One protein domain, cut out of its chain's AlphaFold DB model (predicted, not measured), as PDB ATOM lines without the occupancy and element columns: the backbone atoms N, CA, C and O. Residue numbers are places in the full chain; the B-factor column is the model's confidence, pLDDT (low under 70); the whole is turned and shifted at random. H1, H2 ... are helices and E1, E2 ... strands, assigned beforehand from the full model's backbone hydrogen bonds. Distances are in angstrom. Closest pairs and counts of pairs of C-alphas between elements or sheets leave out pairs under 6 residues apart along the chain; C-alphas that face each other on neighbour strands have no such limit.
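This is residues 8 to 141 of the 149 residues of the protein "ACT domain-containing protein" of Rickettsiales bacterium (UniProt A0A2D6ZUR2). A strongly twisted sheet of three strands, E1, E3 and E2, has H1 and H2 packed over it, and H1 sits in the middle with H2, H3 and H4 round it. The hairpin of E4 and E5 makes a separate arm away from that sheet, and its tip, residues 113 to 118, sticks out. The printed part has 134 residues, with four named helices and five named strands in the order E1 H1 E2 E3 H2 H3 E4 E5 H4; both sheets are antiparallel and the class is mixed. It is compact, with a radius of gyration of the C-alphas of 16.2 A and spans of 47 by 45 by 28 A.

Find C-alpha 8 at (-25.131, 22.403, 85.697); there E1, residues 8 to 15, begins and runs 23.2 A. Next come H1, residues 20 to 30, E2, residues 33 to 39, E3, residues 47 to 56 and 27.7 A long, and H2, residues 64 to 79 and 22.9 A long. Then read H3, residues 87 to 96, E4, residues 107 to 111, E5, residues 120 to 124, and H4, residues 131 to 140, ending at (-5.767, 9.614, 73.215).

Start at H1, the hub. It touches H2, residues 74 to 78 alone, closest at the C-alphas of Ala 27 and Lys 77, 6.0 A; H3 at Ala 26 and Leu 90, 6.8 A; and H4, opposite ways at a shallow tilt of 14 degrees, at Ile 25 and Tyr 133, 6.4 A. H1 and H2 are on one face of the sheet, two layers, at heights of 8.1 A and 8.8 A. E1, H1 and E2 form a split strand-helix-strand unit, two strands running the same way with E3 between them, its crossover right-handed. Within hydrogen-bond range are N 10 and O 52, 2.8 A, for E1 and E3, N 39 and O 51, 2.8 A, for the hairpin E2 and E3, and N 109 and O 122, 2.9 A, for E4 and E5. Every O i to N i+4 pair is within range in H1, H2 and H4, but 4 of 6 in H3.

The farthest C-alphas, Asn 65 and Asn 113, are 47.8 A apart. The printed part has no cut, and no link is long. Model confidence is under 70 at residues 58 to 64 and 83 to 104.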
ATOM      1  N   PHE A   8     -25.797  21.131  85.956       90.88
ATOM      2  CA  PHE A   8     -25.131  22.403  85.697       90.88
ATOM      3  C   PHE A   8     -24.093  22.258  84.584       90.88
ATOM      4  O   PHE A   8     -23.575  21.167  84.342       90.88
ATOM      5  N   ASP A   9     -23.760  23.378  83.950       94.75
ATOM      6  CA  ASP A   9     -22.700  23.431  82.952       94.75
ATOM      7  C   ASP A   9     -21.372  23.855  83.592       94.75
ATOM      8  O   ASP A   9     -21.313  24.738  84.452       94.75
ATOM      9  N   LEU A  10     -20.290  23.216  83.156       95.75
ATOM     10  CA  LEU A  10     -18.913  23.548  83.487       95.75
ATOM     11  C   LEU A  10     -18.169  23.864  82.193       95.75
ATOM     12  O   LEU A  10     -17.982  22.975  81.367       95.75
ATOM     13  N   THR A  11     -17.683  25.095  82.059       97.00
ATOM     14  CA  THR A  11     -16.777  25.485  80.974       97.00
ATOM     15  C   THR A  11     -15.370  25.686  81.520       97.00
ATOM     16  O   THR A  11     -15.169  26.385  82.514       97.00
ATOM     17  N   ILE A  12     -14.392  25.067  80.866       95.44
ATOM     18  CA  ILE A  12     -12.973  25.152  81.192       95.44
ATOM     19  C   ILE A  12     -12.262  25.820  80.024       95.44
ATOM     20  O   ILE A  12     -12.372  25.374  78.885       95.44
ATOM     21  N   VAL A  13     -11.510  26.873  80.338       95.81
ATOM     22  CA  VAL A  13     -10.625  27.555  79.394       95.81
ATOM     23  C   VAL A  13      -9.214  27.508  79.960       95.81
ATOM     24  O   VAL A  13      -8.970  28.003  81.061       95.81
ATOM     25  N   ALA A  14      -8.298  26.865  79.243       93.50
ATOM     26  CA  ALA A  14      -6.923  26.665  79.690       93.50
ATOM     27  C   ALA A  14      -5.975  26.465  78.502       93.50
ATOM     28  O   ALA A  14      -6.415  26.178  77.395       93.50
ATOM     29  N   ASN A  15      -4.667  26.569  78.734       93.31
ATOM     30  CA  ASN A  15      -3.684  26.090  77.763       93.31
ATOM     31  C   ASN A  15      -3.636  24.559  77.801       93.31
ATOM     32  O   ASN A  15      -3.523  23.978  78.886       93.31
ATOM     33  N   ASP A  16      -3.690  23.922  76.632       90.69
ATOM     34  CA  ASP A  16      -3.622  22.471  76.523       90.69
ATOM     35  C   ASP A  16      -2.258  21.952  76.980       90.69
ATOM     36  O   ASP A  16      -1.206  22.576  76.787       90.69
ATOM     37  N   ARG A  17      -2.282  20.762  77.569       89.44
ATOM     38  CA  ARG A  17      -1.099  19.997  77.938       89.44
ATOM     39  C   ARG A  17      -1.397  18.514  77.810       89.44
ATOM     40  O   ARG A  17      -2.542  18.073  77.800       89.44
ATOM     41  N   ARG A  18      -0.338  17.703  77.820       85.75
ATOM     42  CA  ARG A  18      -0.476  16.243  77.788       85.75
ATOM     43  C   ARG A  18      -1.483  15.772  78.847       85.75
ATOM     44  O   ARG A  18      -1.336  16.091  80.028       85.75
ATOM     45  N   ASN A  19      -2.459  14.983  78.399       86.94
ATOM     46  CA  ASN A  19      -3.522  14.383  79.207       86.94
ATOM     47  C   ASN A  19      -4.449  15.382  79.924       86.94
ATOM     48  O   ASN A  19      -5.135  14.971  80.857       86.94
ATOM     49  N   PHE A  20      -4.507  16.655  79.512       90.62
ATOM     50  CA  PHE A  20      -5.355  17.659  80.164       90.62
ATOM     51  C   PHE A  20      -6.818  17.205  80.267       90.62
ATOM     52  O   PHE A  20      -7.367  17.143  81.366       90.62
ATOM     53  N   LEU A  21      -7.411  16.781  79.145       92.56
ATOM     54  CA  LEU A  21      -8.787  16.283  79.107       92.56
ATOM     55  C   LEU A  21      -9.003  15.074  80.035       92.56
ATOM     56  O   LEU A  21     -10.000  15.005  80.751       92.56
ATOM     57  N   LEU A  22      -8.056  14.131  80.070       90.88
ATOM     58  CA  LEU A  22      -8.138  12.964  80.956       90.88
ATOM     59  C   LEU A  22      -8.118  13.378  82.432       90.88
ATOM     60  O   LEU A  22      -8.884  12.833  83.227       90.88
ATOM     61  N   ASP A  23      -7.284  14.349  82.802       90.44
ATOM     62  CA  ASP A  23      -7.212  14.852  84.175       90.44
ATOM     63  C   ASP A  23      -8.493  15.599  84.576       90.44
ATOM     64  O   ASP A  23      -8.971  15.444  85.704       90.44
ATOM     65  N   VAL A  24      -9.098  16.352  83.651       93.19
ATOM     66  CA  VAL A  24     -10.406  16.996  83.856       93.19
ATOM     67  C   VAL A  24     -11.486  15.950  84.125       93.19
ATOM     68  O   VAL A  24     -12.171  16.019  85.148       93.19
ATOM     69  N   ILE A  25     -11.615  14.943  83.256       92.81
ATOM     70  CA  ILE A  25     -12.602  13.868  83.428       92.81
ATOM     71  C   ILE A  25     -12.365  13.116  84.743       92.81
ATOM     72  O   ILE A  25     -13.309  12.819  85.478       92.81
ATOM     73  N   ALA A  26     -11.105  12.877  85.105       89.44
ATOM     74  CA  ALA A  26     -10.748  12.272  86.379       89.44
ATOM     75  C   ALA A  26     -11.176  13.121  87.591       89.44
ATOM     76  O   ALA A  26     -11.671  12.593  88.595       89.44
ATOM     77  N   ALA A  27     -11.020  14.445  87.516       91.12
ATOM     78  CA  ALA A  27     -11.483  15.367  88.550       91.12
ATOM     79  C   ALA A  27     -13.016  15.332  88.703       91.12
ATOM     80  O   ALA A  27     -13.508  15.305  89.837       91.12
ATOM     81  N   VAL A  28     -13.758  15.245  87.595       91.69
ATOM     82  CA  VAL A  28     -15.225  15.103  87.595       91.69
ATOM     83  C   VAL A  28     -15.648  13.787  88.251       91.69
ATOM     84  O   VAL A  28     -16.360  13.808  89.257       91.69
ATOM     85  N   ILE A  29     -15.137  12.646  87.777       87.50
ATOM     86  CA  ILE A  29     -15.509  11.321  88.305       87.50
ATOM     87  C   ILE A  29     -15.123  11.185  89.784       87.50
ATOM     88  O   ILE A  29     -15.876  10.672  90.619       87.50
ATOM     89  N   SER A  30     -13.949  11.693  90.168       85.81
ATOM     90  CA  SER A  30     -13.525  11.661  91.568       85.81
ATOM     91  C   SER A  30     -14.418  12.515  92.482       85.81
ATOM     92  O   SER A  30     -14.348  12.347  93.697       85.81
ATOM     93  N   SER A  31     -15.236  13.418  91.933       87.38
ATOM     94  CA  SER A  31     -16.174  14.285  92.666       87.38
ATOM     95  C   SER A  31     -17.608  13.738  92.710       87.38
ATOM     96  O   SER A  31     -18.516  14.439  93.157       87.38
ATOM     97  N   ASP A  32     -17.804  12.481  92.289       85.06
ATOM     98  CA  ASP A  32     -19.101  11.785  92.277       85.06
ATOM     99  C   ASP A  32     -20.155  12.565  91.482       85.06
ATOM    100  O   ASP A  32     -21.268  12.837  91.953       85.06
ATOM    101  N   MET A  33     -19.740  12.964  90.282       88.31
ATOM    102  CA  MET A  33     -20.553  13.608  89.261       88.31
ATOM    103  C   MET A  33     -20.521  12.784  87.978       88.31
ATOM    104  O   MET A  33     -19.523  12.123  87.683       88.31
ATOM    105  N   ASN A  34     -21.600  12.882  87.211       87.75
ATOM    106  CA  ASN A  34     -21.745  12.255  85.907       87.75
ATOM    107  C   ASN A  34     -21.581  13.302  84.804       87.75
ATOM    108  O   ASN A  34     -22.001  14.449  84.960       87.75
ATOM    109  N   VAL A  35     -20.995  12.890  83.680       92.19
ATOM    110  CA  VAL A  35     -20.926  13.691  82.454       92.19
ATOM    111  C   VAL A  35     -22.082  13.264  81.560       92.19
ATOM    112  O   VAL A  35     -22.112  12.124  81.107       92.19
ATOM    113  N   LEU A  36     -23.032  14.164  81.320       92.06
ATOM    114  CA  LEU A  36     -24.175  13.915  80.436       92.06
ATOM    115  C   LEU A  36     -23.857  14.295  78.990       92.06
ATOM    116  O   LEU A  36     -24.306  13.648  78.049       92.06
ATOM    117  N   GLU A  37     -23.080  15.361  78.825       93.75
ATOM    118  CA  GLU A  37     -22.674  15.898  77.533       93.75
ATOM    119  C   GLU A  37     -21.284  16.518  77.680       93.75
ATOM    120  O   GLU A  37     -20.988  17.145  78.700       93.75
ATOM    121  N   ALA A  38     -20.439  16.361  76.665       94.69
ATOM    122  CA  ALA A  38     -19.132  16.997  76.595       94.69
ATOM    123  C   ALA A  38     -18.914  17.553  75.187       94.69
ATOM    124  O   ALA A  38     -19.108  16.851  74.195       94.69
ATOM    125  N   ARG A  39     -18.496  18.813  75.110       95.81
ATOM    126  CA  ARG A  39     -18.093  19.505  73.887       95.81
ATOM    127  C   ARG A  39     -16.664  19.985  74.092       95.81
ATOM    128  O   ARG A  39     -16.439  20.842  74.938       95.81
ATOM    129  N   ILE A  40     -15.724  19.378  73.377       95.00
ATOM    130  CA  ILE A  40     -14.280  19.550  73.577       95.00
ATOM    131  C   ILE A  40     -13.707  20.240  72.348       95.00
ATOM    132  O   ILE A  40     -13.915  19.759  71.231       95.00
ATOM    133  N   PHE A  41     -12.995  21.345  72.547       94.75
ATOM    134  CA  PHE A  41     -12.415  22.124  71.455       94.75
ATOM    135  C   PHE A  41     -11.010  22.587  71.813       94.75
ATOM    136  O   PHE A  41     -10.818  23.250  72.826       94.75
ATOM    137  N   THR A  42     -10.050  22.317  70.932       93.50
ATOM    138  CA  THR A  42      -8.695  22.871  71.015       93.50
ATOM    139  C   THR A  42      -8.498  23.843  69.860       93.50
ATOM    140  O   THR A  42      -8.639  23.474  68.695       93.50
ATOM    141  N   LEU A  43      -8.206  25.097  70.189       95.06
ATOM    142  CA  LEU A  43      -7.933  26.167  69.238       95.06
ATOM    143  C   LEU A  43      -6.485  26.097  68.734       95.06
ATOM    144  O   LEU A  43      -5.609  25.513  69.374       95.06
ATOM    145  N   GLU A  44      -6.215  26.759  67.609       94.81
ATOM    146  CA  GLU A  44      -4.890  26.782  66.963       94.81
ATOM    147  C   GLU A  44      -3.778  27.333  67.868       94.81
ATOM    148  O   GLU A  44      -2.627  26.915  67.777       94.81
ATOM    149  N   ASN A  45      -4.121  28.232  68.793       94.25
ATOM    150  CA  ASN A  45      -3.195  28.806  69.770       94.25
ATOM    151  C   ASN A  45      -2.956  27.901  70.997       94.25
ATOM    152  O   ASN A  45      -2.508  28.392  72.034       94.25
ATOM    153  N   ASN A  46      -3.285  26.608  70.908       93.50
ATOM    154  CA  ASN A  46      -3.172  25.632  71.994       93.50
ATOM    155  C   ASN A  46      -4.068  25.948  73.214       93.50
ATOM    156  O   ASN A  46      -3.804  25.470  74.315       93.50
ATOM    157  N   THR A  47      -5.126  26.748  73.048       96.19
ATOM    158  CA  THR A  47      -6.144  26.970  74.090       96.19
ATOM    159  C   THR A  47      -7.257  25.937  73.958       96.19
ATOM    160  O   THR A  47      -7.817  25.775  72.875       96.19
ATOM    161  N   VAL A  48      -7.622  25.275  75.053       95.50
ATOM    162  CA  VAL A  48      -8.822  24.434  75.123       95.50
ATOM    163  C   VAL A  48     -10.022  25.243  75.599       95.50
ATOM    164  O   VAL A  48      -9.889  26.114  76.462       95.50
ATOM    165  N   VAL A  49     -11.190  24.942  75.043       97.31
ATOM    166  CA  VAL A  49     -12.495  25.480  75.436       97.31
ATOM    167  C   VAL A  49     -13.456  24.304  75.555       97.31
ATOM    168  O   VAL A  49     -14.208  23.980  74.636       97.31
ATOM    169  N   ASP A  50     -13.416  23.655  76.711       96.31
ATOM    170  CA  ASP A  50     -14.174  22.435  76.964       96.31
ATOM    171  C   ASP A  50     -15.419  22.761  77.779       96.31
ATOM    172  O   ASP A  50     -15.342  23.421  78.815       96.31
ATOM    173  N   THR A  51     -16.583  22.301  77.331       97.50
ATOM    174  CA  THR A  51     -17.856  22.500  78.028       97.50
ATOM    175  C   THR A  51     -18.510  21.165  78.336       97.50
ATOM    176  O   THR A  51     -18.757  20.357  77.441       97.50
ATOM    177  N   PHE A  52     -18.846  20.962  79.604       96.44
ATOM    178  CA  PHE A  52     -19.466  19.751  80.120       96.44
ATOM    179  C   PHE A  52     -20.817  20.076  80.735       96.44
ATOM    180  O   PHE A  52     -20.909  20.973  81.568       96.44
ATOM    181  N   LYS A  53     -21.840  19.297  80.389       95.56
ATOM    182  CA  LYS A  53     -23.095  19.255  81.138       95.56
ATOM    183  C   LYS A  53     -22.983  18.149  82.172       95.56
ATOM    184  O   LYS A  53     -22.844  16.975  81.816       95.56
ATOM    185  N   LEU A  54     -22.997  18.526  83.441       93.06
ATOM    186  CA  LEU A  54     -22.775  17.623  84.561       93.06
ATOM    187  C   LEU A  54     -24.051  17.435  85.369       93.06
ATOM    188  O   LEU A  54     -24.885  18.335  85.446       93.06
ATOM    189  N   SER A  55     -24.164  16.284  86.025       88.94
ATOM    190  CA  SER A  55     -25.141  16.056  87.087       88.94
ATOM    191  C   SER A  55     -24.482  15.433  88.309       88.94
ATOM    192  O   SER A  55     -23.412  14.821  88.237       88.94
ATOM    193  N   VAL A  56     -25.115  15.587  89.467       85.50
ATOM    194  CA  VAL A  56     -24.699  14.846  90.657       85.50
ATOM    195  C   VAL A  56     -25.115  13.387  90.506       85.50
ATOM    196  O   VAL A  56     -26.260  13.100  90.165       85.50
ATOM    197  N   LYS A  57     -24.202  12.457  90.804       77.69
ATOM    198  CA  LYS A  57     -24.524  11.031  90.839       77.69
ATOM    199  C   LYS A  57     -25.545  10.777  91.960       77.69
ATOM    200  O   LYS A  57     -25.280  11.112  93.116       77.69
ATOM    201  N   GLU A  58     -26.730  10.286  91.599       66.88
ATOM    202  CA  GLU A  58     -27.882  10.180  92.500       66.88
ATOM    203  C   GLU A  58     -27.590   9.315  93.729       66.88
ATOM    204  O   GLU A  58     -27.353   8.116  93.619       66.88
ATOM    205  N   ASN A  59     -27.727   9.916  94.913       54.84
ATOM    206  CA  ASN A  59     -27.902   9.198  96.171       54.84
ATOM    207  C   ASN A  59     -29.250   9.605  96.784       54.84
ATOM    208  O   ASN A  59     -29.262  10.234  97.831       54.84
ATOM    209  N   LEU A  60     -30.372   9.319  96.107       50.09
ATOM    210  CA  LEU A  60     -31.775   9.336  96.588       50.09
ATOM    211  C   LEU A  60     -32.337  10.569  97.354       50.09
ATOM    212  O   LEU A  60     -33.544  10.622  97.567       50.09
ATOM    213  N   LYS A  61     -31.539  11.567  97.753       52.91
ATOM    214  CA  LYS A  61     -31.934  12.779  98.493       52.91
ATOM    215  C   LYS A  61     -30.909  13.893  98.252       52.91
ATOM    216  O   LYS A  61     -30.094  14.186  99.120       52.91
ATOM    217  N   LEU A  62     -30.909  14.500  97.067       57.12
ATOM    218  CA  LEU A  62     -30.071  15.676  96.820       57.12
ATOM    219  C   LEU A  62     -30.690  16.895  97.505       57.12
ATOM    220  O   LEU A  62     -31.716  17.409  97.064       57.12
ATOM    221  N   ASN A  63     -30.067  17.371  98.582       63.06
ATOM    222  CA  ASN A  63     -30.314  18.722  99.073       63.06
ATOM    223  C   ASN A  63     -29.504  19.707  98.203       63.06
ATOM    224  O   ASN A  63     -28.398  19.384  97.769       63.06
ATOM    225  N   ILE A  64     -30.006  20.925  97.974       65.88
ATOM    226  CA  ILE A  64     -29.280  22.017  97.290       65.88
ATOM    227  C   ILE A  64     -27.877  22.209  97.895       65.88
ATOM    228  O   ILE A  64     -26.904  22.444  97.180       65.88
ATOM    229  N   ASN A  65     -27.749  22.013  99.211       72.19
ATOM    230  CA  ASN A  65     -26.475  22.097  99.925       72.19
ATOM    231  C   ASN A  65     -25.436  21.050  99.457       72.19
ATOM    232  O   ASN A  65     -24.234  21.298  99.522       72.19
ATOM    233  N   ASP A  66     -25.868  19.886  98.967       78.19
ATOM    234  CA  ASP A  66     -24.960  18.833  98.499       78.19
ATOM    235  C   ASP A  66     -24.420  19.124  97.096       78.19
ATOM    236  O   ASP A  66     -23.254  18.832  96.815       78.19
ATOM    237  N   LEU A  67     -25.223  19.761  96.238       83.31
ATOM    238  CA  LEU A  67     -24.779  20.223  94.921       83.31
ATOM    239  C   LEU A  67     -23.663  21.264  95.055       83.31
ATOM    240  O   LEU A  67     -22.605  21.111  94.445       83.31
ATOM    241  N   GLU A  68     -23.867  22.290  95.881       87.00
ATOM    242  CA  GLU A  68     -22.882  23.362  96.063       87.00
ATOM    243  C   GLU A  68     -21.578  22.849  96.693       87.00
ATOM    244  O   GLU A  68     -20.485  23.198  96.239       87.00
ATOM    245  N   LYS A  69     -21.658  21.927  97.662       87.44
ATOM    246  CA  LYS A  69     -20.467  21.245  98.202       87.44
ATOM    247  C   LYS A  69     -19.705  20.486  97.119       87.44
ATOM    248  O   LYS A  69     -18.482  20.605  97.034       87.44
ATOM    249  N   LYS A  70     -20.403  19.723  96.273       88.50
ATOM    250  CA  LYS A  70     -19.774  18.968  95.182       88.50
ATOM    251  C   LYS A  70     -19.158  19.895  94.133       88.50
ATOM    252  O   LYS A  70     -18.030  19.642  93.714       88.50
ATOM    253  N   LYS A  71     -19.832  20.990  93.760       90.81
ATOM    254  CA  LYS A  71     -19.269  22.032  92.882       90.81
ATOM    255  C   LYS A  71     -17.990  22.625  93.468       90.81
ATOM    256  O   LYS A  71     -17.000  22.752  92.750       90.81
ATOM    257  N   LYS A  72     -17.973  22.922  94.772       91.50
ATOM    258  CA  LYS A  72     -16.777  23.424  95.463       91.50
ATOM    259  C   LYS A  72     -15.621  22.421  95.405       91.50
ATOM    260  O   LYS A  72     -14.524  22.796  94.999       91.50
ATOM    261  N   ILE A  73     -15.875  21.152  95.731       90.62
ATOM    262  CA  ILE A  73     -14.870  20.074  95.658       90.62
ATOM    263  C   ILE A  73     -14.319  19.938  94.235       90.62
ATOM    264  O   ILE A  73     -13.104  19.826  94.047       90.62
ATOM    265  N   LEU A  74     -15.196  19.960  93.227       92.56
ATOM    266  CA  LEU A  74     -14.781  19.916  91.830       92.56
ATOM    267  C   LEU A  74     -13.902  21.125  91.490       92.56
ATOM    268  O   LEU A  74     -12.802  20.943  90.977       92.56
ATOM    269  N   GLY A  75     -14.325  22.340  91.844       93.12
ATOM    270  CA  GLY A  75     -13.552  23.561  91.618       93.12
ATOM    271  C   GLY A  75     -12.157  23.525  92.255       93.12
ATOM    272  O   GLY A  75     -11.178  23.911  91.622       93.12
ATOM    273  N   GLU A  76     -12.026  23.010  93.479       91.81
ATOM    274  CA  GLU A  76     -10.730  22.842  94.156       91.81
ATOM    275  C   GLU A  76      -9.820  21.825  93.447       91.81
ATOM    276  O   GLU A  76      -8.607  22.032  93.320       91.81
ATOM    277  N   LYS A  77     -10.390  20.731  92.935       90.88
ATOM    278  CA  LYS A  77      -9.641  19.761  92.126       90.88
ATOM    279  C   LYS A  77      -9.204  20.355  90.795       90.88
ATOM    280  O   LYS A  77      -8.035  20.212  90.448       90.88
ATOM    281  N   LEU A  78     -10.088  21.081  90.109       91.56
ATOM    282  CA  LEU A  78      -9.777  21.753  88.845       91.56
ATOM    283  C   LEU A  78      -8.637  22.773  89.012       91.56
ATOM    284  O   LEU A  78      -7.701  22.794  88.219       91.56
ATOM    285  N   LYS A  79      -8.629  23.538  90.111       89.75
ATOM    286  CA  LYS A  79      -7.524  24.461  90.445       89.75
ATOM    287  C   LYS A  79      -6.186  23.759  90.694       89.75
ATOM    288  O   LYS A  79      -5.136  24.377  90.562       89.75
ATOM    289  N   THR A  80      -6.209  22.479  91.060       86.44
ATOM    290  CA  THR A  80      -5.009  21.680  91.354       86.44
ATOM    291  C   THR A  80      -4.640  20.706  90.230       86.44
ATOM    292  O   THR A  80      -3.775  19.852  90.421       86.44
ATOM    293  N   LEU A  81      -5.231  20.860  89.032       83.25
ATOM    294  CA  LEU A  81      -4.944  20.018  87.860       83.25
ATOM    295  C   LEU A  81      -3.470  20.001  87.464       83.25
ATOM    296  O   LEU A  81      -2.983  18.982  86.993       83.25
ATOM    297  N   ASN A  82      -2.745  21.103  87.648       73.81
ATOM    298  CA  ASN A  82      -1.337  21.185  87.248       73.81
ATOM    299  C   ASN A  82      -0.366  20.591  88.276       73.81
ATOM    300  O   ASN A  82       0.805  20.408  87.965       73.81
ATOM    301  N   THR A  83      -0.830  20.295  89.492       69.50
ATOM    302  CA  THR A  83       0.033  19.864  90.604       69.50
ATOM    303  C   THR A  83      -0.290  18.467  91.120       69.50
ATOM    304  O   THR A  83       0.543  17.860  91.792       69.50
ATOM    305  N   LYS A  84      -1.475  17.925  90.820       63.69
ATOM    306  CA  LYS A  84      -1.911  16.614  91.309       63.69
ATOM    307  C   LYS A  84      -1.907  15.561  90.212       63.69
ATOM    308  O   LYS A  84      -2.459  15.750  89.136       63.69
ATOM    309  N   ASN A  85      -1.366  14.392  90.545       61.69
ATOM    310  CA  ASN A  85      -1.507  13.197  89.726       61.69
ATOM    311  C   ASN A  85      -2.846  12.512  90.049       61.69
ATOM    312  O   ASN A  85      -2.966  11.796  91.046       61.69
ATOM    313  N   PHE A  86      -3.868  12.737  89.218       64.69
ATOM    314  CA  PHE A  86      -5.206  12.175  89.439       64.69
ATOM    315  C   PHE A  86      -5.278  10.660  89.206       64.69
ATOM    316  O   PHE A  86      -6.202  10.023  89.707       64.69
ATOM    317  N   LYS A  87      -4.272  10.056  88.551       62.41
ATOM    318  CA  LYS A  87      -4.228   8.612  88.255       62.41
ATOM    319  C   LYS A  87      -4.366   7.729  89.500       62.41
ATOM    320  O   LYS A  87      -5.040   6.706  89.444       62.41
ATOM    321  N   LYS A  88      -3.774   8.130  90.634       55.44
ATOM    322  CA  LYS A  88      -3.808   7.337  91.878       55.44
ATOM    323  C   LYS A  88      -5.224   7.237  92.461       55.44
ATOM    324  O   LYS A  88      -5.668   6.148  92.798       55.44
ATOM    325  N   ASN A  89      -5.960   8.350  92.486       58.31
ATOM    326  CA  ASN A  89      -7.323   8.403  93.032       58.31
ATOM    327  C   ASN A  89      -8.347   7.654  92.159       58.31
ATOM    328  O   ASN A  89      -9.386   7.225  92.656       58.31
ATOM    329  N   LEU A  90      -8.073   7.518  90.857       62.53
ATOM    330  CA  LEU A  90      -8.918   6.760  89.931       62.53
ATOM    331  C   LEU A  90      -8.790   5.254  90.151       62.53
ATOM    332  O   LEU A  90      -9.806   4.568  90.170       62.53
ATOM    333  N   ALA A  91      -7.568   4.755  90.366       59.03
ATOM    334  CA  ALA A  91      -7.310   3.333  90.580       59.03
ATOM    335  C   ALA A  91      -8.048   2.785  91.815       59.03
ATOM    336  O   ALA A  91      -8.619   1.695  91.767       59.03
ATOM    337  N   ASP A  92      -8.103   3.563  92.900       58.28
ATOM    338  CA  ASP A  92      -8.811   3.169  94.123       58.28
ATOM    339  C   ASP A  92     -10.335   3.118  93.920       58.28
ATOM    340  O   ASP A  92     -10.986   2.179  94.378       58.28
ATOM    341  N   LYS A  93     -10.912   4.067  93.165       62.19
ATOM    342  CA  LYS A  93     -12.340   4.029  92.806       62.19
ATOM    343  C   LYS A  93     -12.668   2.925  91.792       62.19
ATOM    344  O   LYS A  93     -13.715   2.297  91.907       62.19
ATOM    345  N   GLN A  94     -11.789   2.655  90.824       60.41
ATOM    346  CA  GLN A  94     -11.959   1.543  89.880       60.41
ATOM    347  C   GLN A  94     -12.000   0.192  90.608       60.41
ATOM    348  O   GLN A  94     -12.851  -0.633  90.292       60.41
ATOM    349  N   ARG A  95     -11.152  -0.016  91.628       57.00
ATOM    350  CA  ARG A  95     -11.147  -1.241  92.454       57.00
ATOM    351  C   ARG A  95     -12.430  -1.457  93.260       57.00
ATOM    352  O   ARG A  95     -12.766  -2.598  93.553       57.00
ATOM    353  N   GLN A  96     -13.128  -0.389  93.640       56.38
ATOM    354  CA  GLN A  96     -14.386  -0.483  94.393       56.38
ATOM    355  C   GLN A  96     -15.582  -0.839  93.498       56.38
ATOM    356  O   GLN A  96     -16.568  -1.398  93.976       56.38
ATOM    357  N   ASN A  97     -15.480  -0.582  92.192       56.66
ATOM    358  CA  ASN A  97     -16.517  -0.882  91.214       56.66
ATOM    359  C   ASN A  97     -16.361  -2.289  90.638       56.66
ATOM    360  O   ASN A  97     -16.079  -2.476  89.454       56.66
ATOM    361  N   ASN A  98     -16.587  -3.295  91.483       50.75
ATOM    362  CA  ASN A  98     -16.801  -4.651  90.997       50.75
ATOM    363  C   ASN A  98     -18.065  -4.680  90.121       50.75
ATOM    364  O   ASN A  98     -19.152  -4.266  90.526       50.75
ATOM    365  N   LEU A  99     -17.862  -5.126  88.884       53.69
ATOM    366  CA  LEU A  99     -18.783  -5.060  87.757       53.69
ATOM    367  C   LEU A  99     -20.136  -5.710  88.087       53.69
ATOM    368  O   LEU A  99     -20.231  -6.929  88.225       53.69
ATOM    369  N   LYS A 100     -21.212  -4.914  88.122       55.41
ATOM    370  CA  LYS A 100     -22.553  -5.455  87.870       55.41
ATOM    371  C   LYS A 100     -22.599  -5.852  86.398       55.41
ATOM    372  O   LYS A 100     -22.589  -4.989  85.521       55.41
ATOM    373  N   ILE A 101     -22.589  -7.154  86.133       55.38
ATOM    374  CA  ILE A 101     -22.699  -7.704  84.783       55.38
ATOM    375  C   ILE A 101     -24.131  -7.442  84.313       55.38
ATOM    376  O   ILE A 101     -25.066  -8.115  84.737       55.38
ATOM    377  N   PHE A 102     -24.307  -6.422  83.478       56.16
ATOM    378  CA  PHE A 102     -25.556  -6.187  82.766       56.16
ATOM    379  C   PHE A 102     -25.418  -6.698  81.331       56.16
ATOM    380  O   PHE A 102     -24.484  -6.343  80.614       56.16
ATOM    381  N   ASP A 103     -26.384  -7.518  80.928       63.09
ATOM    382  CA  ASP A 103     -26.400  -8.384  79.739       63.09
ATOM    383  C   ASP A 103     -26.690  -7.650  78.409       63.09
ATOM    384  O   ASP A 103     -27.295  -8.181  77.481       63.09
ATOM    385  N   ARG A 104     -26.320  -6.366  78.298       69.75
ATOM    386  CA  ARG A 104     -26.584  -5.592  77.071       69.75
ATOM    387  C   ARG A 104     -25.369  -5.638  76.156       69.75
ATOM    388  O   ARG A 104     -24.258  -5.303  76.563       69.75
ATOM    389  N   LYS A 105     -25.592  -6.010  74.897       82.62
ATOM    390  CA  LYS A 105     -24.543  -6.089  73.876       82.62
ATOM    391  C   LYS A 105     -23.976  -4.698  73.565       82.62
ATOM    392  O   LYS A 105     -24.686  -3.837  73.046       82.62
ATOM    393  N   THR A 106     -22.686  -4.499  73.832       88.75
ATOM    394  CA  THR A 106     -21.936  -3.323  73.365       88.75
ATOM    395  C   THR A 106     -21.885  -3.309  71.839       88.75
ATOM    396  O   THR A 106     -21.515  -4.303  71.219       88.75
ATOM    397  N   THR A 107     -22.235  -2.176  71.235       93.12
ATOM    398  CA  THR A 107     -22.157  -1.945  69.788       93.12
ATOM    399  C   THR A 107     -21.322  -0.701  69.516       93.12
ATOM    400  O   THR A 107     -21.515   0.326  70.166       93.12
ATOM    401  N   ILE A 108     -20.398  -0.788  68.563       94.25
ATOM    402  CA  ILE A 108     -19.516   0.310  68.157       94.25
ATOM    403  C   ILE A 108     -19.634   0.465  66.644       94.25
ATOM    404  O   ILE A 108     -19.498  -0.518  65.917       94.25
ATOM    405  N   THR A 109     -19.878   1.683  66.169       96.38
ATOM    406  CA  THR A 109     -19.883   2.013  64.739       96.38
ATOM    407  C   THR A 109     -18.968   3.200  64.478       96.38
ATOM    408  O   THR A 109     -18.989   4.173  65.232       96.38
ATOM    409  N   ILE A 110     -18.192   3.122  63.400       95.56
ATOM    410  CA  ILE A 110     -17.294   4.183  62.942       95.56
ATOM    411  C   ILE A 110     -17.737   4.572  61.536       95.56
ATOM    412  O   ILE A 110     -17.847   3.707  60.669       95.56
ATOM    413  N   ASP A 111     -17.993   5.855  61.324       94.62
ATOM    414  CA  ASP A 111     -18.425   6.416  60.051       94.62
ATOM    415  C   ASP A 111     -17.446   7.512  59.610       94.62
ATOM    416  O   ASP A 111     -17.297   8.545  60.267       94.62
ATOM    417  N   ASN A 112     -16.767   7.243  58.493       94.00
ATOM    418  CA  ASN A 112     -15.836   8.147  57.809       94.00
ATOM    419  C   ASN A 112     -16.407   8.661  56.478       94.00
ATOM    420  O   ASN A 112     -15.718   9.351  55.734       94.00
ATOM    421  N   ASN A 113     -17.633   8.269  56.133       94.25
ATOM    422  CA  ASN A 113     -18.232   8.532  54.831       94.25
ATOM    423  C   ASN A 113     -19.177   9.734  54.897       94.25
ATOM    424  O   ASN A 113     -19.310  10.460  53.915       94.25
ATOM    425  N   SER A 114     -19.792   9.973  56.057       91.06
ATOM    426  CA  SER A 114     -20.696  11.109  56.278       91.06
ATOM    427  C   SER A 114     -19.998  12.474  56.285       91.06
ATOM    428  O   SER A 114     -20.664  13.503  56.190       91.06
ATOM    429  N   SER A 115     -18.667  12.517  56.379       90.44
ATOM    430  CA  SER A 115     -17.895  13.757  56.321       90.44
ATOM    431  C   SER A 115     -16.492  13.538  55.772       90.44
ATOM    432  O   SER A 115     -15.862  12.519  56.026       90.44
ATOM    433  N   LYS A 116     -15.974  14.541  55.054       91.25
ATOM    434  CA  LYS A 116     -14.578  14.566  54.590       91.25
ATOM    435  C   LYS A 116     -13.599  15.079  55.649       91.25
ATOM    436  O   LYS A 116     -12.396  14.976  55.447       91.25
ATOM    437  N   THR A 117     -14.097  15.683  56.730       92.62
ATOM    438  CA  THR A 117     -13.275  16.424  57.702       92.62
ATOM    439  C   THR A 117     -13.349  15.881  59.123       92.62
ATOM    440  O   THR A 117     -12.527  16.264  59.949       92.62
ATOM    441  N   TYR A 118     -14.299  14.994  59.430       89.19
ATOM    442  CA  TYR A 118     -14.423  14.394  60.757       89.19
ATOM    443  C   TYR A 118     -14.888  12.938  60.688       89.19
ATOM    444  O   TYR A 118     -15.630  12.549  59.789       89.19
ATOM    445  N   THR A 119     -14.471  12.153  61.681       93.44
ATOM    446  CA  THR A 119     -14.925  10.779  61.911       93.44
ATOM    447  C   THR A 119     -16.007  10.778  62.983       93.44
ATOM    448  O   THR A 119     -15.830  11.379  64.043       93.44
ATOM    449  N   ILE A 120     -17.105  10.063  62.746       94.25
ATOM    450  CA  ILE A 120     -18.138   9.830  63.758       94.25
ATOM    451  C   ILE A 120     -17.900   8.455  64.381       94.25
ATOM    452  O   ILE A 120     -17.954   7.435  63.697       94.25
ATOM    453  N   ILE A 121     -17.677   8.415  65.694       94.25
ATOM    454  CA  ILE A 121     -17.613   7.173  66.472       94.25
ATOM    455  C   ILE A 121     -18.840   7.133  67.375       94.25
ATOM    456  O   ILE A 121     -19.016   7.996  68.232       94.25
ATOM    457  N   LYS A 122     -19.687   6.117  67.210       94.50
ATOM    458  CA  LYS A 122     -20.841   5.875  68.079       94.50
ATOM    459  C   LYS A 122     -20.608   4.603  68.876       94.50
ATOM    460  O   LYS A 122     -20.407   3.533  68.310       94.50
ATOM    461  N   VAL A 123     -20.684   4.729  70.194       93.19
ATOM    462  CA  VAL A 123     -20.598   3.615  71.140       93.19
ATOM    463  C   VAL A 123     -21.934   3.515  71.864       93.19
ATOM    464  O   VAL A 123     -22.428   4.493  72.415       93.19
ATOM    465  N   SER A 124     -22.557   2.344  71.836       92.56
ATOM    466  CA  SER A 124     -23.805   2.048  72.542       92.56
ATOM    467  C   SER A 124     -23.565   0.857  73.456       92.56
ATOM    468  O   SER A 124     -23.333  -0.255  72.989       92.56
ATOM    469  N   THR A 125     -23.561   1.097  74.762       89.94
ATOM    470  CA  THR A 125     -23.229   0.108  75.792       89.94
ATOM    471  C   THR A 125     -23.996   0.421  77.077       89.94
ATOM    472  O   THR A 125     -24.708   1.424  77.145       89.94
ATOM    473  N   ASN A 126     -23.882  -0.444  78.080       85.62
ATOM    474  CA  ASN A 126     -24.371  -0.130  79.414       85.62
ATOM    475  C   ASN A 126     -23.496   0.945  80.046       85.62
ATOM    476  O   ASN A 126     -22.269   0.887  79.949       85.62
ATOM    477  N   ASP A 127     -24.139   1.898  80.713       80.69
ATOM    478  CA  ASP A 127     -23.398   2.884  81.478       80.69
ATOM    479  C   ASP A 127     -22.672   2.201  82.642       80.69
ATOM    480  O   ASP A 127     -23.197   1.295  83.301       80.69
ATOM    481  N   ARG A 128     -21.435   2.630  82.863       82.31
ATOM    482  CA  ARG A 128     -20.611   2.202  83.983       82.31
ATOM    483  C   ARG A 128     -19.679   3.328  84.369       82.31
ATOM    484  O   ARG A 128     -19.265   4.146  83.546       82.31
ATOM    485  N   ASP A 129     -19.245   3.280  85.615       77.00
ATOM    486  CA  ASP A 129     -18.218   4.189  86.082       77.00
ATOM    487  C   ASP A 129     -16.969   4.097  85.199       77.00
ATOM    488  O   ASP A 129     -16.560   3.014  84.763       77.00
ATOM    489  N   PHE A 130     -16.375   5.261  84.940       84.12
ATOM    490  CA  PHE A 130     -15.189   5.440  84.099       84.12
ATOM    491  C   PHE A 130     -15.370   5.153  82.603       84.12
ATOM    492  O   PHE A 130     -14.392   5.284  81.876       84.12
ATOM    493  N   LEU A 131     -16.577   4.855  82.100       88.31
ATOM    494  CA  LEU A 131     -16.778   4.538  80.678       88.31
ATOM    495  C   LEU A 131     -16.175   5.594  79.735       88.31
ATOM    496  O   LEU A 131     -15.377   5.261  78.863       88.31
ATOM    497  N   LEU A 132     -16.511   6.872  79.941       90.50
ATOM    498  CA  LEU A 132     -15.975   7.969  79.131       90.50
ATOM    499  C   LEU A 132     -14.452   8.113  79.282       90.50
ATOM    500  O   LEU A 132     -13.762   8.358  78.297       90.50
ATOM    501  N   TYR A 133     -13.926   7.940  80.498       89.50
ATOM    502  CA  TYR A 133     -12.488   8.020  80.763       89.50
ATOM    503  C   TYR A 133     -11.717   6.941  79.998       89.50
ATOM    504  O   TYR A 133     -10.711   7.246  79.366       89.50
ATOM    505  N   ASP A 134     -12.217   5.706  79.997       88.31
ATOM    506  CA  ASP A 134     -11.571   4.584  79.315       88.31
ATOM    507  C   ASP A 134     -11.634   4.741  77.790       88.31
ATOM    508  O   ASP A 134     -10.643   4.503  77.103       88.31
ATOM    509  N   ILE A 135     -12.769   5.209  77.252       90.44
ATOM    510  CA  ILE A 135     -12.889   5.527  75.820       90.44
ATOM    511  C   ILE A 135     -11.872   6.605  75.433       90.44
ATOM    512  O   ILE A 135     -11.135   6.437  74.463       90.44
ATOM    513  N   LEU A 136     -11.798   7.697  76.199       91.06
ATOM    514  CA  LEU A 136     -10.840   8.771  75.942       91.06
ATOM    515  C   LEU A 136      -9.397   8.296  76.084       91.06
ATOM    516  O   LEU A 136      -8.554   8.728  75.307       91.06
ATOM    517  N   MET A 137      -9.103   7.404  77.031       88.62
ATOM    518  CA  MET A 137      -7.768   6.834  77.179       88.62
ATOM    519  C   MET A 137      -7.347   6.118  75.901       88.62
ATOM    520  O   MET A 137      -6.290   6.436  75.378       88.62
ATOM    521  N   VAL A 138      -8.200   5.251  75.346       89.19
ATOM    522  CA  VAL A 138      -7.914   4.534  74.092       89.19
ATOM    523  C   VAL A 138      -7.770   5.494  72.909       89.19
ATOM    524  O   VAL A 138      -6.871   5.331  72.087       89.19
ATOM    525  N   LEU A 139      -8.636   6.507  72.809       88.69
ATOM    526  CA  LEU A 139      -8.596   7.472  71.703       88.69
ATOM    527  C   LEU A 139      -7.382   8.410  71.774       88.69
ATOM    528  O   LEU A 139      -6.874   8.831  70.736       88.69
ATOM    529  N   LEU A 140      -6.918   8.738  72.981       84.69
ATOM    530  CA  LEU A 140      -5.767   9.614  73.215       84.69
ATOM    531  C   LEU A 140      -4.448   8.837  73.349       84.69
ATOM    532  O   LEU A 140      -3.372   9.425  73.210       84.69
ATOM    533  N   GLU A 141      -4.495   7.519  73.568       76.25
ATOM    534  CA  GLU A 141      -3.338   6.620  73.531       76.25
ATOM    535  C   GLU A 141      -2.857   6.393  72.094       76.25
ATOM    536  O   GLU A 141      -2.976   5.320  71.511       76.25
TER     537      GLU A 141